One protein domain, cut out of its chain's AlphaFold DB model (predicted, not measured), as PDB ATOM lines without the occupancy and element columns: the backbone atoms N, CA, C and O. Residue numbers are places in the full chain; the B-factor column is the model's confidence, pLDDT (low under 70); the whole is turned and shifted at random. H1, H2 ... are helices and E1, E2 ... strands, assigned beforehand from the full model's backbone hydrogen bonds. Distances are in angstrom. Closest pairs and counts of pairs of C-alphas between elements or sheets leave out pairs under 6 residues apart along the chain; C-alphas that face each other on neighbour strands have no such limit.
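What this domain is: This is residues 197 to 273 and 389 to 425 of the 439 residues of the protein "Recombinase domain-containing protein" of Rubrobacter sp. SCSIO 52909 (UniProt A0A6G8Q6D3). One long helix, H1, bridges two small three-stranded sheets: it covers one face of the sheet E2 E6 E7 with residues 259 to 271 and meets the sheet E3 E4 E5 with residues 256 to 260. H2 only grazes the first sheet, and residues 235 to 252, with no named element, make a long loop whose C-alphas lie 10 to 25 A from the mean of all C-alphas. The printed part has 114 residues, with seven named strands and two named helices in the order E1 E2 E3 E4 E5 H1 H2 E6 E7, of mixed class. The whole is compact, with a radius of gyration of the C-alphas of 14.5 A and spans of 43 by 39 by 24 A.

How they stand to each other: In the mixed sheet of E2, residues 209 to 211, E6, residues 410 to 414, and E7, residues 420 to 424, E6 is the inner strand. E2 and E6 are parallel at 37 degrees, with N 210 and O 412 2.8 A apart, within hydrogen-bond range. E6 and E7 form an antiparallel hairpin at 158 degrees, with N 411 and O 423 at 2.8 A. H1, residues 256 to 271, is on this sheet at a height of 9.4 A, making two layers, a helix on one face of a sheet. It lies over E6 and E7, slantwise to the strands, at 42 degrees to E7 on the local plane; its closest C-alphas to E7 are those of Thr 266 and Leu 422, 7.0 A apart. The second sheet is a meander, each strand the antiparallel neighbour of the one before: E3, residues 219 to 224, E4, residues 229 to 234, and E5, residues 253 to 255. Its hairpins bring N 221 and O 232 to 2.9 A, and N 233 and O 254 to 2.8 A. H1 stands up from this sheet, rising 51 degrees. H2, residues 398 to 407, is close to H1 but not clearly touching, with C-alphas 264 and 401 7.9 A apart, at a steep tilt of 39 degrees, the same way. E1, residues 200 to 202, pairs with no named strand. Every O i to N i+4 pair is within hydrogen-bond range in H1 and H2.

Where its parts are: E1 begins at C-alpha 200 (66.484, -47.736, 7.458). E3 is 16.5 A long, E4 16.1 A, H1 21.5 A and H2 14.3 A; E6 and E7 are each 13.3 A. E7 ends at C-alpha 424 (75.593, -62.936, -10.606).

The domain as a whole: The C-alphas of Pro 226 and Arg 273 are the two farthest apart, 44.9 A. Residues 274 to 388 are not printed; C-alphas 273 and 389 are 7.6 A apart across this cut. The link E4 to E5 is long. Mean pLDDT of the printed part is 78.9, with 27 residues under 70, among them 237 to 246 and 389 to 396.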
ATOM      1  N   VAL A 197      69.676 -43.948   6.815       86.50
ATOM      2  CA  VAL A 197      68.869 -42.773   7.181       86.50
ATOM      3  C   VAL A 197      67.794 -43.180   8.186       86.50
ATOM      4  O   VAL A 197      66.809 -43.825   7.827       86.50
ATOM      5  N   GLY A 198      67.960 -42.720   9.430       83.56
ATOM      6  CA  GLY A 198      67.104 -43.122  10.544       83.56
ATOM      7  C   GLY A 198      67.354 -44.584  10.911       83.56
ATOM      8  O   GLY A 198      68.498 -44.993  11.101       83.56
ATOM      9  N   ASP A 199      66.272 -45.343  10.983       82.06
ATOM     10  CA  ASP A 199      66.212 -46.793  11.179       82.06
ATOM     11  C   ASP A 199      66.518 -47.608   9.912       82.06
ATOM     12  O   ASP A 199      66.960 -48.745  10.011       82.06
ATOM     13  N   HIS A 200      66.333 -47.028   8.728       84.81
ATOM     14  CA  HIS A 200      66.484 -47.736   7.458       84.81
ATOM     15  C   HIS A 200      67.928 -47.744   6.949       84.81
ATOM     16  O   HIS A 200      68.569 -46.689   6.806       84.81
ATOM     17  N   GLU A 201      68.395 -48.935   6.593       89.50
ATOM     18  CA  GLU A 201      69.688 -49.201   5.972       89.50
ATOM     19  C   GLU A 201      69.482 -49.620   4.514       89.50
ATOM     20  O   GLU A 201      68.733 -50.541   4.225       89.50
ATOM     21  N   TYR A 202      70.151 -48.925   3.595       90.44
ATOM     22  CA  TYR A 202      69.992 -49.111   2.154       90.44
ATOM     23  C   TYR A 202      70.801 -50.330   1.695       90.44
ATOM     24  O   TYR A 202      71.996 -50.195   1.379       90.44
ATOM     25  N   HIS A 203      70.197 -51.513   1.637       86.81
ATOM     26  CA  HIS A 203      70.928 -52.759   1.396       86.81
ATOM     27  C   HIS A 203      71.466 -52.879  -0.034       86.81
ATOM     28  O   HIS A 203      72.499 -53.515  -0.230       86.81
ATOM     29  N   LEU A 204      70.897 -52.156  -1.004       90.81
ATOM     30  CA  LEU A 204      71.438 -52.062  -2.368       90.81
ATOM     31  C   LEU A 204      72.528 -50.984  -2.550       90.81
ATOM     32  O   LEU A 204      73.153 -50.871  -3.609       90.81
ATOM     33  N   SER A 205      72.790 -50.159  -1.530       88.38
ATOM     34  CA  SER A 205      73.744 -49.050  -1.658       88.38
ATOM     35  C   SER A 205      75.206 -49.512  -1.688       88.38
ATOM     36  O   SER A 205      75.570 -50.541  -1.118       88.38
ATOM     37  N   ARG A 206      76.081 -48.692  -2.287       79.75
ATOM     38  CA  ARG A 206      77.548 -48.836  -2.193       79.75
ATOM     39  C   ARG A 206      78.084 -50.198  -2.668       79.75
ATOM     40  O   ARG A 206      78.951 -50.749  -2.000       79.75
ATOM     41  N   GLY A 207      77.617 -50.694  -3.813       79.31
ATOM     42  CA  GLY A 207      78.254 -51.841  -4.478       79.31
ATOM     43  C   GLY A 207      77.319 -52.760  -5.255       79.31
ATOM     44  O   GLY A 207      77.803 -53.464  -6.123       79.31
ATOM     45  N   PHE A 208      76.010 -52.721  -4.989       88.50
ATOM     46  CA  PHE A 208      75.077 -53.691  -5.571       88.50
ATOM     47  C   PHE A 208      74.197 -53.116  -6.677       88.50
ATOM     48  O   PHE A 208      73.915 -53.828  -7.626       88.50
ATOM     49  N   LEU A 209      73.777 -51.850  -6.589       92.56
ATOM     50  CA  LEU A 209      72.869 -51.246  -7.568       92.56
ATOM     51  C   LEU A 209      73.562 -50.240  -8.493       92.56
ATOM     52  O   LEU A 209      74.217 -49.294  -8.040       92.56
ATOM     53  N   PHE A 210      73.340 -50.414  -9.791       90.94
ATOM     54  CA  PHE A 210      73.909 -49.632 -10.880       90.94
ATOM     55  C   PHE A 210      72.813 -49.153 -11.838       90.94
ATOM     56  O   PHE A 210      71.731 -49.722 -11.918       90.94
ATOM     57  N   CYS A 211      73.087 -48.064 -12.547       89.50
ATOM     58  CA  CYS A 211      72.215 -47.543 -13.593       89.50
ATOM     59  C   CYS A 211      72.437 -48.341 -14.883       89.50
ATOM     60  O   CYS A 211      73.580 -48.414 -15.340       89.50
ATOM     61  N   ALA A 212      71.377 -48.890 -15.478       88.88
ATOM     62  CA  ALA A 212      71.461 -49.649 -16.728       88.88
ATOM     63  C   ALA A 212      71.956 -48.783 -17.906       88.88
ATOM     64  O   ALA A 212      72.732 -49.245 -18.736       88.88
ATOM     65  N   ASP A 213      71.602 -47.494 -17.926       86.38
ATOM     66  CA  ASP A 213      71.910 -46.581 -19.037       86.38
ATOM     67  C   ASP A 213      73.368 -46.108 -19.092       86.38
ATOM     68  O   ASP A 213      73.897 -45.799 -20.157       86.38
ATOM     69  N   CYS A 214      74.027 -45.971 -17.935       81.94
ATOM     70  CA  CYS A 214      75.386 -45.413 -17.862       81.94
ATOM     71  C   CYS A 214      76.380 -46.253 -17.057       81.94
ATOM     72  O   CYS A 214      77.532 -45.844 -16.897       81.94
ATOM     73  N   GLY A 215      75.940 -47.371 -16.476       83.12
ATOM     74  CA  GLY A 215      76.753 -48.292 -15.681       83.12
ATOM     75  C   GLY A 215      77.233 -47.761 -14.324       83.12
ATOM     76  O   GLY A 215      77.877 -48.496 -13.573       83.12
ATOM     77  N   ARG A 216      76.949 -46.497 -13.972       82.44
ATOM     78  CA  ARG A 216      77.398 -45.895 -12.703       82.44
ATOM     79  C   ARG A 216      76.610 -46.453 -11.522       82.44
ATOM     80  O   ARG A 216      75.416 -46.716 -11.630       82.44
ATOM     81  N   ALA A 217      77.269 -46.559 -10.370       87.44
ATOM     82  CA  ALA A 217      76.612 -46.942  -9.125       87.44
ATOM     83  C   ALA A 217      75.516 -45.930  -8.745       87.44
ATOM     84  O   ALA A 217      75.741 -44.715  -8.761       87.44
ATOM     85  N   MET A 218      74.344 -46.440  -8.377       90.44
ATOM     86  CA  MET A 218      73.215 -45.632  -7.928       90.44
ATOM     87  C   MET A 218      73.489 -45.059  -6.534       90.44
ATOM     88  O   MET A 218      74.105 -45.692  -5.670       90.44
ATOM     89  N   VAL A 219      73.006 -43.843  -6.291       90.50
ATOM     90  CA  VAL A 219      73.156 -43.145  -5.013       90.50
ATOM     91  C   VAL A 219      71.841 -43.179  -4.247       90.50
ATOM     92  O   VAL A 219      70.791 -42.789  -4.756       90.50
ATOM     93  N   SER A 220      71.923 -43.611  -2.991       92.75
ATOM     94  CA  SER A 220      70.831 -43.560  -2.020       92.75
ATOM     95  C   SER A 220      70.658 -42.144  -1.468       92.75
ATOM     96  O   SER A 220      71.643 -41.520  -1.056       92.75
ATOM     97  N   TYR A 221      69.428 -41.653  -1.371       92.38
ATOM     98  CA  TYR A 221      69.116 -40.400  -0.691       92.38
ATOM     99  C   TYR A 221      67.713 -40.430  -0.082       92.38
ATOM    100  O   TYR A 221      66.854 -41.199  -0.500       92.38
ATOM    101  N   ALA A 222      67.468 -39.562   0.899       92.94
ATOM    102  CA  ALA A 222      66.165 -39.445   1.540       92.94
ATOM    103  C   ALA A 222      65.605 -38.027   1.421       92.94
ATOM    104  O   ALA A 222      66.347 -37.045   1.500       92.94
ATOM    105  N   ARG A 223      64.281 -37.923   1.295       91.81
ATOM    106  CA  ARG A 223      63.520 -36.677   1.417       91.81
ATOM    107  C   ARG A 223      62.736 -36.704   2.725       91.81
ATOM    108  O   ARG A 223      61.909 -37.589   2.942       91.81
ATOM    109  N   ARG A 224      63.013 -35.739   3.602       90.56
ATOM    110  CA  ARG A 224      62.338 -35.603   4.898       90.56
ATOM    111  C   ARG A 224      61.089 -34.739   4.741       90.56
ATOM    112  O   ARG A 224      61.187 -33.622   4.243       90.56
ATOM    113  N   PHE A 225      59.948 -35.248   5.189       87.62
ATOM    114  CA  PHE A 225      58.696 -34.507   5.332       87.62
ATOM    115  C   PHE A 225      58.305 -34.449   6.817       87.62
ATOM    116  O   PHE A 225      58.820 -35.252   7.598       87.62
ATOM    117  N   PRO A 226      57.384 -33.554   7.221       86.06
ATOM    118  CA  PRO A 226      56.993 -33.404   8.625       86.06
ATOM    119  C   PRO A 226      56.501 -34.697   9.292       86.06
ATOM    120  O   PRO A 226      56.740 -34.899  10.474       86.06
ATOM    121  N   THR A 227      55.842 -35.580   8.534       84.94
ATOM    122  CA  THR A 227      55.218 -36.806   9.061       84.94
ATOM    123  C   THR A 227      55.903 -38.101   8.627       84.94
ATOM    124  O   THR A 227      55.615 -39.154   9.183       84.94
ATOM    125  N   ARG A 228      56.786 -38.065   7.618       84.50
ATOM    126  CA  ARG A 228      57.445 -39.264   7.072       84.50
ATOM    127  C   ARG A 228      58.730 -38.936   6.325       84.50
ATOM    128  O   ARG A 228      58.880 -37.861   5.754       84.50
ATOM    129  N   THR A 229      59.645 -39.897   6.271       89.25
ATOM    130  CA  THR A 229      60.853 -39.813   5.440       89.25
ATOM    131  C   THR A 229      60.718 -40.773   4.268       89.25
ATOM    132  O   THR A 229      60.569 -41.972   4.469       89.25
ATOM    133  N   HIS A 230      60.775 -40.242   3.049       90.62
ATOM    134  CA  HIS A 230      60.800 -41.046   1.827       90.62
ATOM    135  C   HIS A 230      62.242 -41.321   1.415       90.62
ATOM    136  O   HIS A 230      63.103 -40.450   1.563       90.62
ATOM    137  N   ARG A 231      62.508 -42.517   0.900       94.44
ATOM    138  CA  ARG A 231      63.855 -43.046   0.668       94.44
ATOM    139  C   ARG A 231      63.954 -43.510  -0.776       94.44
ATOM    140  O   ARG A 231      63.006 -44.096  -1.286       94.44
ATOM    141  N   TYR A 232      65.054 -43.186  -1.446       94.62
ATOM    142  CA  TYR A 232      65.170 -43.357  -2.891       94.62
ATOM    143  C   TYR A 232      66.579 -43.747  -3.333       94.62
ATOM    144  O   TYR A 232      67.569 -43.360  -2.707       94.62
ATOM    145  N   TYR A 233      66.657 -44.401  -4.490       95.00
ATOM    146  CA  TYR A 233      67.858 -44.545  -5.309       95.00
ATOM    147  C   TYR A 233      67.754 -43.680  -6.563       95.00
ATOM    148  O   TYR A 233      66.687 -43.571  -7.161       95.00
ATOM    149  N   ARG A 234      68.858 -43.064  -6.987       93.19
ATOM    150  CA  ARG A 234      68.934 -42.349  -8.272       93.19
ATOM    151  C   ARG A 234      70.319 -42.438  -8.894       93.19
ATOM    152  O   ARG A 234      71.310 -42.595  -8.176       93.19
ATOM    153  N   CYS A 235      70.394 -42.232 -10.202       89.94
ATOM    154  CA  CYS A 235      71.668 -42.060 -10.882       89.94
ATOM    155  C   CYS A 235      72.284 -40.699 -10.513       89.94
ATOM    156  O   CYS A 235      71.596 -39.678 -10.492       89.94
ATOM    157  N   ASP A 236      73.587 -40.664 -10.221       81.94
ATOM    158  CA  ASP A 236      74.332 -39.420  -9.945       81.94
ATOM    159  C   ASP A 236      75.021 -38.869 -11.207       81.94
ATOM    160  O   ASP A 236      75.939 -38.056 -11.125       81.94
ATOM    161  N   GLY A 237      74.579 -39.309 -12.393       69.44
ATOM    162  CA  GLY A 237      75.148 -38.959 -13.699       69.44
ATOM    163  C   GLY A 237      75.107 -37.468 -14.060       69.44
ATOM    164  O   GLY A 237      75.709 -37.080 -15.056       69.44
ATOM    165  N   GLU A 238      74.443 -36.634 -13.256       63.31
ATOM    166  CA  GLU A 238      74.455 -35.169 -13.361       63.31
ATOM    167  C   GLU A 238      75.640 -34.511 -12.631       63.31
ATOM    168  O   GLU A 238      75.999 -33.370 -12.941       63.31
ATOM    169  N   ARG A 239      76.273 -35.182 -11.655       56.94
ATOM    170  CA  ARG A 239      77.421 -34.593 -10.954       56.94
ATOM    171  C   ARG A 239      78.654 -34.636 -11.849       56.94
ATOM    172  O   ARG A 239      79.076 -35.694 -12.306       56.94
ATOM    173  N   LYS A 240      79.288 -33.470 -12.020       48.88
ATOM    174  CA  LYS A 240      80.619 -33.287 -12.626       48.88
ATOM    175  C   LYS A 240      81.728 -33.889 -11.745       48.88
ATOM    176  O   LYS A 240      82.660 -33.192 -11.343       48.88
ATOM    177  N   THR A 241      81.641 -35.158 -11.365       44.81
ATOM    178  CA  THR A 241      82.731 -35.849 -10.670       44.81
ATOM    179  C   THR A 241      83.856 -36.131 -11.669       44.81
ATOM    180  O   THR A 241      83.925 -37.192 -12.265       44.81
ATOM    181  N   ARG A 242      84.727 -35.128 -11.869       43.94
ATOM    182  CA  ARG A 242      86.056 -35.212 -12.514       43.94
ATOM    183  C   ARG A 242      86.132 -36.075 -13.791       43.94
ATOM    184  O   ARG A 242      87.019 -36.913 -13.905       43.94
ATOM    185  N   GLY A 243      85.244 -35.866 -14.760       46.81
ATOM    186  CA  GLY A 243      85.318 -36.581 -16.036       46.81
ATOM    187  C   GLY A 243      84.460 -35.962 -17.134       46.81
ATOM    188  O   GLY A 243      83.406 -35.393 -16.862       46.81
ATOM    189  N   THR A 244      84.933 -36.093 -18.369       47.91
ATOM    190  CA  THR A 244      84.376 -35.586 -19.638       47.91
ATOM    191  C   THR A 244      83.146 -36.356 -20.142       47.91
ATOM    192  O   THR A 244      82.712 -36.144 -21.270       47.91
ATOM    193  N   ALA A 245      82.590 -37.273 -19.344       53.94
ATOM    194  CA  ALA A 245      81.479 -38.116 -19.770       53.94
ATOM    195  C   ALA A 245      80.160 -37.317 -19.841       53.94
ATOM    196  O   ALA A 245      79.888 -36.522 -18.933       53.94
ATOM    197  N   PRO A 246      79.327 -37.541 -20.875       65.38
ATOM    198  CA  PRO A 246      78.042 -36.868 -21.011       65.38
ATOM    199  C   PRO A 246      77.111 -37.175 -19.820       65.38
ATOM    200  O   PRO A 246      77.272 -38.207 -19.150       65.38
ATOM    201  N   PRO A 247      76.151 -36.278 -19.526       76.69
ATOM    202  CA  PRO A 247      75.154 -36.514 -18.490       76.69
ATOM    203  C   PRO A 247      74.312 -37.748 -18.829       76.69
ATOM    204  O   PRO A 247      73.962 -37.973 -19.986       76.69
ATOM    205  N   CYS A 248      73.986 -38.542 -17.809       82.31
ATOM    206  CA  CYS A 248      73.151 -39.732 -17.984       82.31
ATOM    207  C   CYS A 248      71.708 -39.337 -18.365       82.31
ATOM    208  O   CYS A 248      71.163 -38.424 -17.732       82.31
ATOM    209  N   PRO A 249      71.066 -40.010 -19.343       84.75
ATOM    210  CA  PRO A 249      69.657 -39.771 -19.668       84.75
ATOM    211  C   PRO A 249      68.710 -40.185 -18.531       84.75
ATOM    212  O   PRO A 249      67.653 -39.576 -18.362       84.75
ATOM    213  N   ASN A 250      69.105 -41.156 -17.703       86.88
ATOM    214  CA  ASN A 250      68.307 -41.625 -16.578       86.88
ATOM    215  C   ASN A 250      68.323 -40.629 -15.412       86.88
ATOM    216  O   ASN A 250      69.334 -40.438 -14.727       86.88
ATOM    217  N   ARG A 251      67.159 -40.013 -15.178       84.50
ATOM    218  CA  ARG A 251      66.912 -39.045 -14.098       84.50
ATOM    219  C   ARG A 251      65.903 -39.541 -13.065       84.50
ATOM    220  O   ARG A 251      65.490 -38.773 -12.189       84.50
ATOM    221  N   ARG A 252      65.473 -40.801 -13.156       90.25
ATOM    222  CA  ARG A 252      64.434 -41.326 -12.274       90.25
ATOM    223  C   ARG A 252      64.966 -41.506 -10.855       90.25
ATOM    224  O   ARG A 252      66.120 -41.853 -10.616       90.25
ATOM    225  N   SER A 253      64.099 -41.212  -9.889       93.44
ATOM    226  CA  SER A 253      64.293 -41.612  -8.497       93.44
ATOM    227  C   SER A 253      63.398 -42.810  -8.220       93.44
ATOM    228  O   SER A 253      62.178 -42.694  -8.294       93.44
ATOM    229  N   HIS A 254      64.009 -43.946  -7.916       94.19
ATOM    230  CA  HIS A 254      63.327 -45.192  -7.593       94.19
ATOM    231  C   HIS A 254      63.085 -45.235  -6.092       94.19
ATOM    232  O   HIS A 254      63.994 -44.931  -5.319       94.19
ATOM    233  N   GLU A 255      61.862 -45.548  -5.680       94.38
ATOM    234  CA  GLU A 255      61.520 -45.708  -4.267       94.38
ATOM    235  C   GLU A 255      62.310 -46.891  -3.692       94.38
ATOM    236  O   GLU A 255      62.412 -47.940  -4.329       94.38
ATOM    237  N   ALA A 256      62.966 -46.672  -2.550       92.06
ATOM    238  CA  ALA A 256      63.954 -47.610  -2.034       92.06
ATOM    239  C   ALA A 256      63.314 -48.938  -1.640       92.06
ATOM    240  O   ALA A 256      63.807 -49.961  -2.088       92.06
ATOM    241  N   HIS A 257      62.214 -48.921  -0.884       87.81
ATOM    242  CA  HIS A 257      61.616 -50.131  -0.328       87.81
ATOM    243  C   HIS A 257      61.125 -51.100  -1.414       87.81
ATOM    244  O   HIS A 257      61.433 -52.287  -1.367       87.81
ATOM    245  N   GLY A 258      60.408 -50.597  -2.419       86.81
ATOM    246  CA  GLY A 258      59.912 -51.398  -3.533       86.81
ATOM    247  C   GLY A 258      61.033 -51.935  -4.421       86.81
ATOM    248  O   GLY A 258      60.978 -53.088  -4.841       86.81
ATOM    249  N   LEU A 259      62.076 -51.135  -4.674       91.81
ATOM    250  CA  LEU A 259      63.226 -51.584  -5.463       91.81
ATOM    251  C   LEU A 259      64.045 -52.649  -4.724       91.81
ATOM    252  O   LEU A 259      64.500 -53.619  -5.321       91.81
ATOM    253  N   GLU A 260      64.228 -52.460  -3.424       91.12
ATOM    254  CA  GLU A 260      64.898 -53.386  -2.517       91.12
ATOM    255  C   GLU A 260      64.178 -54.729  -2.417       91.12
ATOM    256  O   GLU A 260      64.811 -55.774  -2.563       91.12
ATOM    257  N   TYR A 261      62.851 -54.695  -2.273       84.88
ATOM    258  CA  TYR A 261      62.008 -55.883  -2.321       84.88
ATOM    259  C   TYR A 261      62.150 -56.619  -3.658       84.88
ATOM    260  O   TYR A 261      62.441 -57.812  -3.672       84.88
ATOM    261  N   LEU A 262      62.032 -55.901  -4.782       86.56
ATOM    262  CA  LEU A 262      62.181 -56.489  -6.114       86.56
ATOM    263  C   LEU A 262      63.558 -57.140  -6.299       86.56
ATOM    264  O   LEU A 262      63.649 -58.245  -6.831       86.56
ATOM    265  N   ALA A 263      64.624 -56.489  -5.834       88.44
ATOM    266  CA  ALA A 263      65.975 -57.031  -5.900       88.44
ATOM    267  C   ALA A 263      66.134 -58.303  -5.057       88.44
ATOM    268  O   ALA A 263      66.714 -59.278  -5.531       88.44
ATOM    269  N   ALA A 264      65.603 -58.317  -3.832       82.00
ATOM    270  CA  ALA A 264      65.621 -59.492  -2.968       82.00
ATOM    271  C   ALA A 264      64.841 -60.661  -3.584       82.00
ATOM    272  O   ALA A 264      65.403 -61.743  -3.714       82.00
ATOM    273  N   SER A 265      63.618 -60.432  -4.065       76.56
ATOM    274  CA  SER A 265      62.816 -61.471  -4.726       76.56
ATOM    275  C   SER A 265      63.460 -61.990  -6.017       76.56
ATOM    276  O   SER A 265      63.466 -63.193  -6.265       76.56
ATOM    277  N   THR A 266      64.052 -61.104  -6.825       81.94
ATOM    278  CA  THR A 266      64.777 -61.497  -8.049       81.94
ATOM    279  C   THR A 266      66.008 -62.335  -7.706       81.94
ATOM    280  O   THR A 266      66.285 -63.342  -8.355       81.94
ATOM    281  N   PHE A 267      66.739 -61.947  -6.660       79.94
ATOM    282  CA  PHE A 267      67.868 -62.720  -6.163       79.94
ATOM    283  C   PHE A 267      67.429 -64.094  -5.668       79.94
ATOM    284  O   PHE A 267      67.995 -65.073  -6.125       79.94
ATOM    285  N   GLU A 268      66.399 -64.200  -4.831       74.00
ATOM    286  CA  GLU A 268      65.868 -65.489  -4.356       74.00
ATOM    287  C   GLU A 268      65.490 -66.425  -5.516       74.00
ATOM    288  O   GLU A 268      65.872 -67.597  -5.527       74.00
ATOM    289  N   ALA A 269      64.800 -65.906  -6.535       71.56
ATOM    290  CA  ALA A 269      64.377 -66.701  -7.684       71.56
ATOM    291  C   ALA A 269      65.567 -67.308  -8.454       71.56
ATOM    292  O   ALA A 269      65.531 -68.479  -8.850       71.56
ATOM    293  N   HIS A 270      66.640 -66.535  -8.642       70.50
ATOM    294  CA  HIS A 270      67.783 -66.928  -9.473       70.50
ATOM    295  C   HIS A 270      68.966 -67.523  -8.697       70.50
ATOM    296  O   HIS A 270      69.732 -68.297  -9.266       70.50
ATOM    297  N   ALA A 271      69.094 -67.213  -7.409       68.12
ATOM    298  CA  ALA A 271      70.112 -67.737  -6.503       68.12
ATOM    299  C   ALA A 271      69.656 -68.984  -5.731       68.12
ATOM    300  O   ALA A 271      70.418 -69.501  -4.915       68.12
ATOM    301  N   SER A 272      68.440 -69.487  -5.974       68.56
ATOM    302  CA  SER A 272      67.971 -70.757  -5.409       68.56
ATOM    303  C   SER A 272      68.924 -71.909  -5.752       68.56
ATOM    304  O   SER A 272      69.580 -71.890  -6.792       68.56
ATOM    305  N   ARG A 273      68.992 -72.948  -4.905       66.56
ATOM    306  CA  ARG A 273      69.853 -74.129  -5.141       66.56
ATOM    307  C   ARG A 273      69.650 -74.712  -6.539       66.56
ATOM    308  O   ARG A 273      70.620 -74.966  -7.243       66.56
ATOM    309  N   TRP A 389      67.329 -70.477   0.230       41.00
ATOM    310  CA  TRP A 389      65.876 -70.689   0.291       41.00
ATOM    311  C   TRP A 389      65.210 -70.101   1.549       41.00
ATOM    312  O   TRP A 389      64.000 -70.250   1.715       41.00
ATOM    313  N   GLU A 390      65.958 -69.460   2.451       39.16
ATOM    314  CA  GLU A 390      65.363 -68.671   3.530       39.16
ATOM    315  C   GLU A 390      65.026 -67.291   2.972       39.16
ATOM    316  O   GLU A 390      65.901 -66.567   2.503       39.16
ATOM    317  N   TYR A 391      63.734 -66.958   2.961       42.78
ATOM    318  CA  TYR A 391      63.223 -65.718   2.384       42.78
ATOM    319  C   TYR A 391      63.927 -64.493   3.006       42.78
ATOM    320  O   TYR A 391      63.630 -64.088   4.135       42.78
ATOM    321  N   LEU A 392      64.822 -63.861   2.237       50.59
ATOM    322  CA  LEU A 392      65.484 -62.584   2.532       50.59
ATOM    323  C   LEU A 392      64.458 -61.471   2.784       50.59
ATOM    324  O   LEU A 392      64.749 -60.488   3.459       50.59
ATOM    325  N   THR A 393      63.250 -61.616   2.239       47.19
ATOM    326  CA  THR A 393      62.242 -60.553   2.195       47.19
ATOM    327  C   THR A 393      61.478 -60.289   3.499       47.19
ATOM    328  O   THR A 393      60.864 -59.224   3.590       47.19
ATOM    329  N   GLN A 394      61.493 -61.173   4.513       47.50
ATOM    330  CA  GLN A 394      60.690 -60.954   5.741       47.50
ATOM    331  C   GLN A 394      61.398 -61.145   7.094       47.50
ATOM    332  O   GLN A 394      60.808 -60.783   8.112       47.50
ATOM    333  N   GLY A 395      62.640 -61.637   7.137       52.12
ATOM    334  CA  GLY A 395      63.351 -61.876   8.407       52.12
ATOM    335  C   GLY A 395      64.824 -61.473   8.446       52.12
ATOM    336  O   GLY A 395      65.363 -61.324   9.540       52.12
ATOM    337  N   ALA A 396      65.458 -61.260   7.290       63.84
ATOM    338  CA  ALA A 396      66.897 -61.054   7.219       63.84
ATOM    339  C   ALA A 396      67.315 -59.615   7.567       63.84
ATOM    340  O   ALA A 396      66.682 -58.634   7.157       63.84
ATOM    341  N   THR A 397      68.428 -59.465   8.283       70.44
ATOM    342  CA  THR A 397      69.048 -58.157   8.508       70.44
ATOM    343  C   THR A 397      69.668 -57.607   7.218       70.44
ATOM    344  O   THR A 397      69.984 -58.319   6.266       70.44
ATOM    345  N   THR A 398      69.905 -56.293   7.158       77.81
ATOM    346  CA  THR A 398      70.600 -55.693   6.005       77.81
ATOM    347  C   THR A 398      72.017 -56.250   5.813       77.81
ATOM    348  O   THR A 398      72.493 -56.341   4.679       77.81
ATOM    349  N   GLU A 399      72.715 -56.615   6.892       71.25
ATOM    350  CA  GLU A 399      74.057 -57.204   6.802       71.25
ATOM    351  C   GLU A 399      73.998 -58.610   6.188       71.25
ATOM    352  O   GLU A 399      74.762 -58.887   5.263       71.25
ATOM    353  N   GLU A 400      73.035 -59.429   6.610       63.84
ATOM    354  CA  GLU A 400      72.702 -60.745   6.050       63.84
ATOM    355  C   GLU A 400      72.379 -60.693   4.549       63.84
ATOM    356  O   GLU A 400      73.036 -61.367   3.752       63.84
ATOM    357  N   ILE A 401      71.465 -59.810   4.126       74.56
ATOM    358  CA  ILE A 401      71.118 -59.636   2.702       74.56
ATOM    359  C   ILE A 401      72.366 -59.281   1.879       74.56
ATOM    360  O   ILE A 401      72.639 -59.852   0.821       74.56
ATOM    361  N   ARG A 402      73.185 -58.353   2.384       79.94
ATOM    362  CA  ARG A 402      74.421 -57.923   1.713       79.94
ATOM    363  C   ARG A 402      75.524 -58.981   1.750       79.94
ATOM    364  O   ARG A 402      76.433 -58.910   0.919       79.94
ATOM    365  N   ASN A 403      75.527 -59.893   2.724       66.12
ATOM    366  CA  ASN A 403      76.425 -61.051   2.752       66.12
ATOM    367  C   ASN A 403      76.039 -62.018   1.626       66.12
ATOM    368  O   ASN A 403      76.907 -62.379   0.832       66.12
ATOM    369  N   ALA A 404      74.749 -62.346   1.496       69.19
ATOM    370  CA  ALA A 404      74.239 -63.217   0.436       69.19
ATOM    371  C   ALA A 404      74.551 -62.659  -0.962       69.19
ATOM    372  O   ALA A 404      75.132 -63.354  -1.797       69.19
ATOM    373  N   TYR A 405      74.277 -61.370  -1.189       77.94
ATOM    374  CA  TYR A 405      74.616 -60.701  -2.447       77.94
ATOM    375  C   TYR A 405      76.113 -60.759  -2.758       77.94
ATOM    376  O   TYR A 405      76.483 -61.036  -3.891       77.94
ATOM    377  N   ARG A 406      76.995 -60.540  -1.771       73.56
ATOM    378  CA  ARG A 406      78.451 -60.637  -1.984       73.56
ATOM    379  C   ARG A 406      78.901 -62.047  -2.320       73.56
ATOM    380  O   ARG A 406      79.720 -62.208  -3.215       73.56
ATOM    381  N   ARG A 407      78.374 -63.046  -1.610       65.50
ATOM    382  CA  ARG A 407      78.757 -64.449  -1.788       65.50
ATOM    383  C   ARG A 407      78.530 -64.932  -3.220       65.50
ATOM    384  O   ARG A 407      79.310 -65.741  -3.703       65.50
ATOM    385  N   LEU A 408      77.484 -64.433  -3.877       68.69
ATOM    386  CA  LEU A 408      77.139 -64.791  -5.257       68.69
ATOM    387  C   LEU A 408      77.449 -63.675  -6.268       68.69
ATOM    388  O   LEU A 408      76.950 -63.713  -7.390       68.69
ATOM    389  N   GLY A 409      78.219 -62.659  -5.861       72.62
ATOM    390  CA  GLY A 409      78.633 -61.573  -6.748       72.62
ATOM    391  C   GLY A 409      77.464 -60.815  -7.385       72.62
ATOM    392  O   GLY A 409      77.503 -60.486  -8.568       72.62
ATOM    393  N   ALA A 410      76.383 -60.590  -6.639       82.06
ATOM    394  CA  ALA A 410      75.170 -59.984  -7.166       82.06
ATOM    395  C   ALA A 410      75.379 -58.525  -7.575       82.06
ATOM    396  O   ALA A 410      75.827 -57.679  -6.798       82.06
ATOM    397  N   ARG A 411      74.956 -58.222  -8.795       89.06
ATOM    398  CA  ARG A 411      74.968 -56.905  -9.411       89.06
ATOM    399  C   ARG A 411      73.588 -56.632  -9.996       89.06
ATOM    400  O   ARG A 411      73.159 -57.302 -10.928       89.06
ATOM    401  N   PHE A 412      72.920 -55.618  -9.475       91.56
ATOM    402  CA  PHE A 412      71.618 -55.164  -9.942       91.56
ATOM    403  C   PHE A 412      71.772 -53.943 -10.843       91.56
ATOM    404  O   PHE A 412      72.465 -52.983 -10.492       91.56
ATOM    405  N   GLU A 413      71.100 -53.950 -11.984       91.62
ATOM    406  CA  GLU A 413      71.012 -52.822 -12.909       91.62
ATOM    407  C   GLU A 413      69.553 -52.386 -13.008       91.62
ATOM    408  O   GLU A 413      68.678 -53.229 -13.163       91.62
ATOM    409  N   VAL A 414      69.285 -51.086 -12.872       93.62
ATOM    410  CA  VAL A 414      67.938 -50.518 -13.015       93.62
ATOM    411  C   VAL A 414      67.931 -49.425 -14.079       93.62
ATOM    412  O   VAL A 414      68.827 -48.570 -14.099       93.62
ATOM    413  N   ASP A 415      66.950 -49.477 -14.975       90.69
ATOM    414  CA  ASP A 415      66.758 -48.514 -16.063       90.69
ATOM    415  C   ASP A 415      65.867 -47.322 -15.657       90.69
ATOM    416  O   ASP A 415      65.572 -47.110 -14.475       90.69
ATOM    417  N   ALA A 416      65.493 -46.470 -16.614       89.38
ATOM    418  CA  ALA A 416      64.631 -45.315 -16.359       89.38
ATOM    419  C   ALA A 416      63.154 -45.712 -16.153       89.38
ATOM    420  O   ALA A 416      62.380 -44.970 -15.539       89.38
ATOM    421  N   GLU A 417      62.752 -46.889 -16.610       88.38
ATOM    422  CA  GLU A 417      61.416 -47.470 -16.523       88.38
ATOM    423  C   GLU A 417      61.191 -48.171 -15.170       88.38
ATOM    424  O   GLU A 417      60.047 -48.298 -14.713       88.38
ATOM    425  N   GLY A 418      62.272 -48.440 -14.435       85.00
ATOM    426  CA  GLY A 418      62.258 -49.140 -13.156       85.00
ATOM    427  C   GLY A 418      62.346 -50.653 -13.300       85.00
ATOM    428  O   GLY A 418      62.103 -51.344 -12.313       85.00
ATOM    429  N   GLU A 419      62.691 -51.147 -14.487       89.56
ATOM    430  CA  GLU A 419      62.991 -52.548 -14.730       89.56
ATOM    431  C   GLU A 419      64.349 -52.882 -14.104       89.56
ATOM    432  O   GLU A 419      65.326 -52.144 -14.258       89.56
ATOM    433  N   LEU A 420      64.396 -53.967 -13.329       90.06
ATOM    434  CA  LEU A 420      65.574 -54.380 -12.574       90.06
ATOM    435  C   LEU A 420      66.110 -55.690 -13.141       90.06
ATOM    436  O   LEU A 420      65.416 -56.699 -13.167       90.06
ATOM    437  N   THR A 421      67.372 -55.677 -13.551       87.94
ATOM    438  CA  THR A 421      68.106 -56.855 -14.018       87.94
ATOM    439  C   THR A 421      69.114 -57.287 -12.959       87.94
ATOM    440  O   THR A 421      69.834 -56.453 -12.409       87.94
ATOM    441  N   LEU A 422      69.213 -58.590 -12.696       85.81
ATOM    442  CA  LEU A 422      70.240 -59.184 -11.839       85.81
ATOM    443  C   LEU A 422      71.326 -59.848 -12.691       85.81
ATOM    444  O   LEU A 422      71.036 -60.609 -13.607       85.81
ATOM    445  N   ARG A 423      72.588 -59.612 -12.341       81.50
ATOM    446  CA  ARG A 423      73.745 -60.396 -12.777       81.50
ATOM    447  C   ARG A 423      74.415 -61.001 -11.553       81.50
ATOM    448  O   ARG A 423      74.569 -60.315 -10.547       81.50
ATOM    449  N   LEU A 424      74.812 -62.263 -11.641       72.62
ATOM    450  CA  LEU A 424      75.593 -62.936 -10.606       72.62
ATOM    451  C   LEU A 424      77.014 -63.150 -11.132       72.62
ATOM    452  O   LEU A 424      77.201 -63.764 -12.183       72.62
ATOM    453  N   GLU A 425      78.009 -62.639 -10.416       63.81
ATOM    454  CA  GLU A 425      79.419 -62.972 -10.621       63.81
ATOM    455  C   GLU A 425      79.733 -64.231  -9.806       63.81
ATOM    456  O   GLU A 425      80.294 -64.188  -8.714       63.81
TER     457      GLU A 425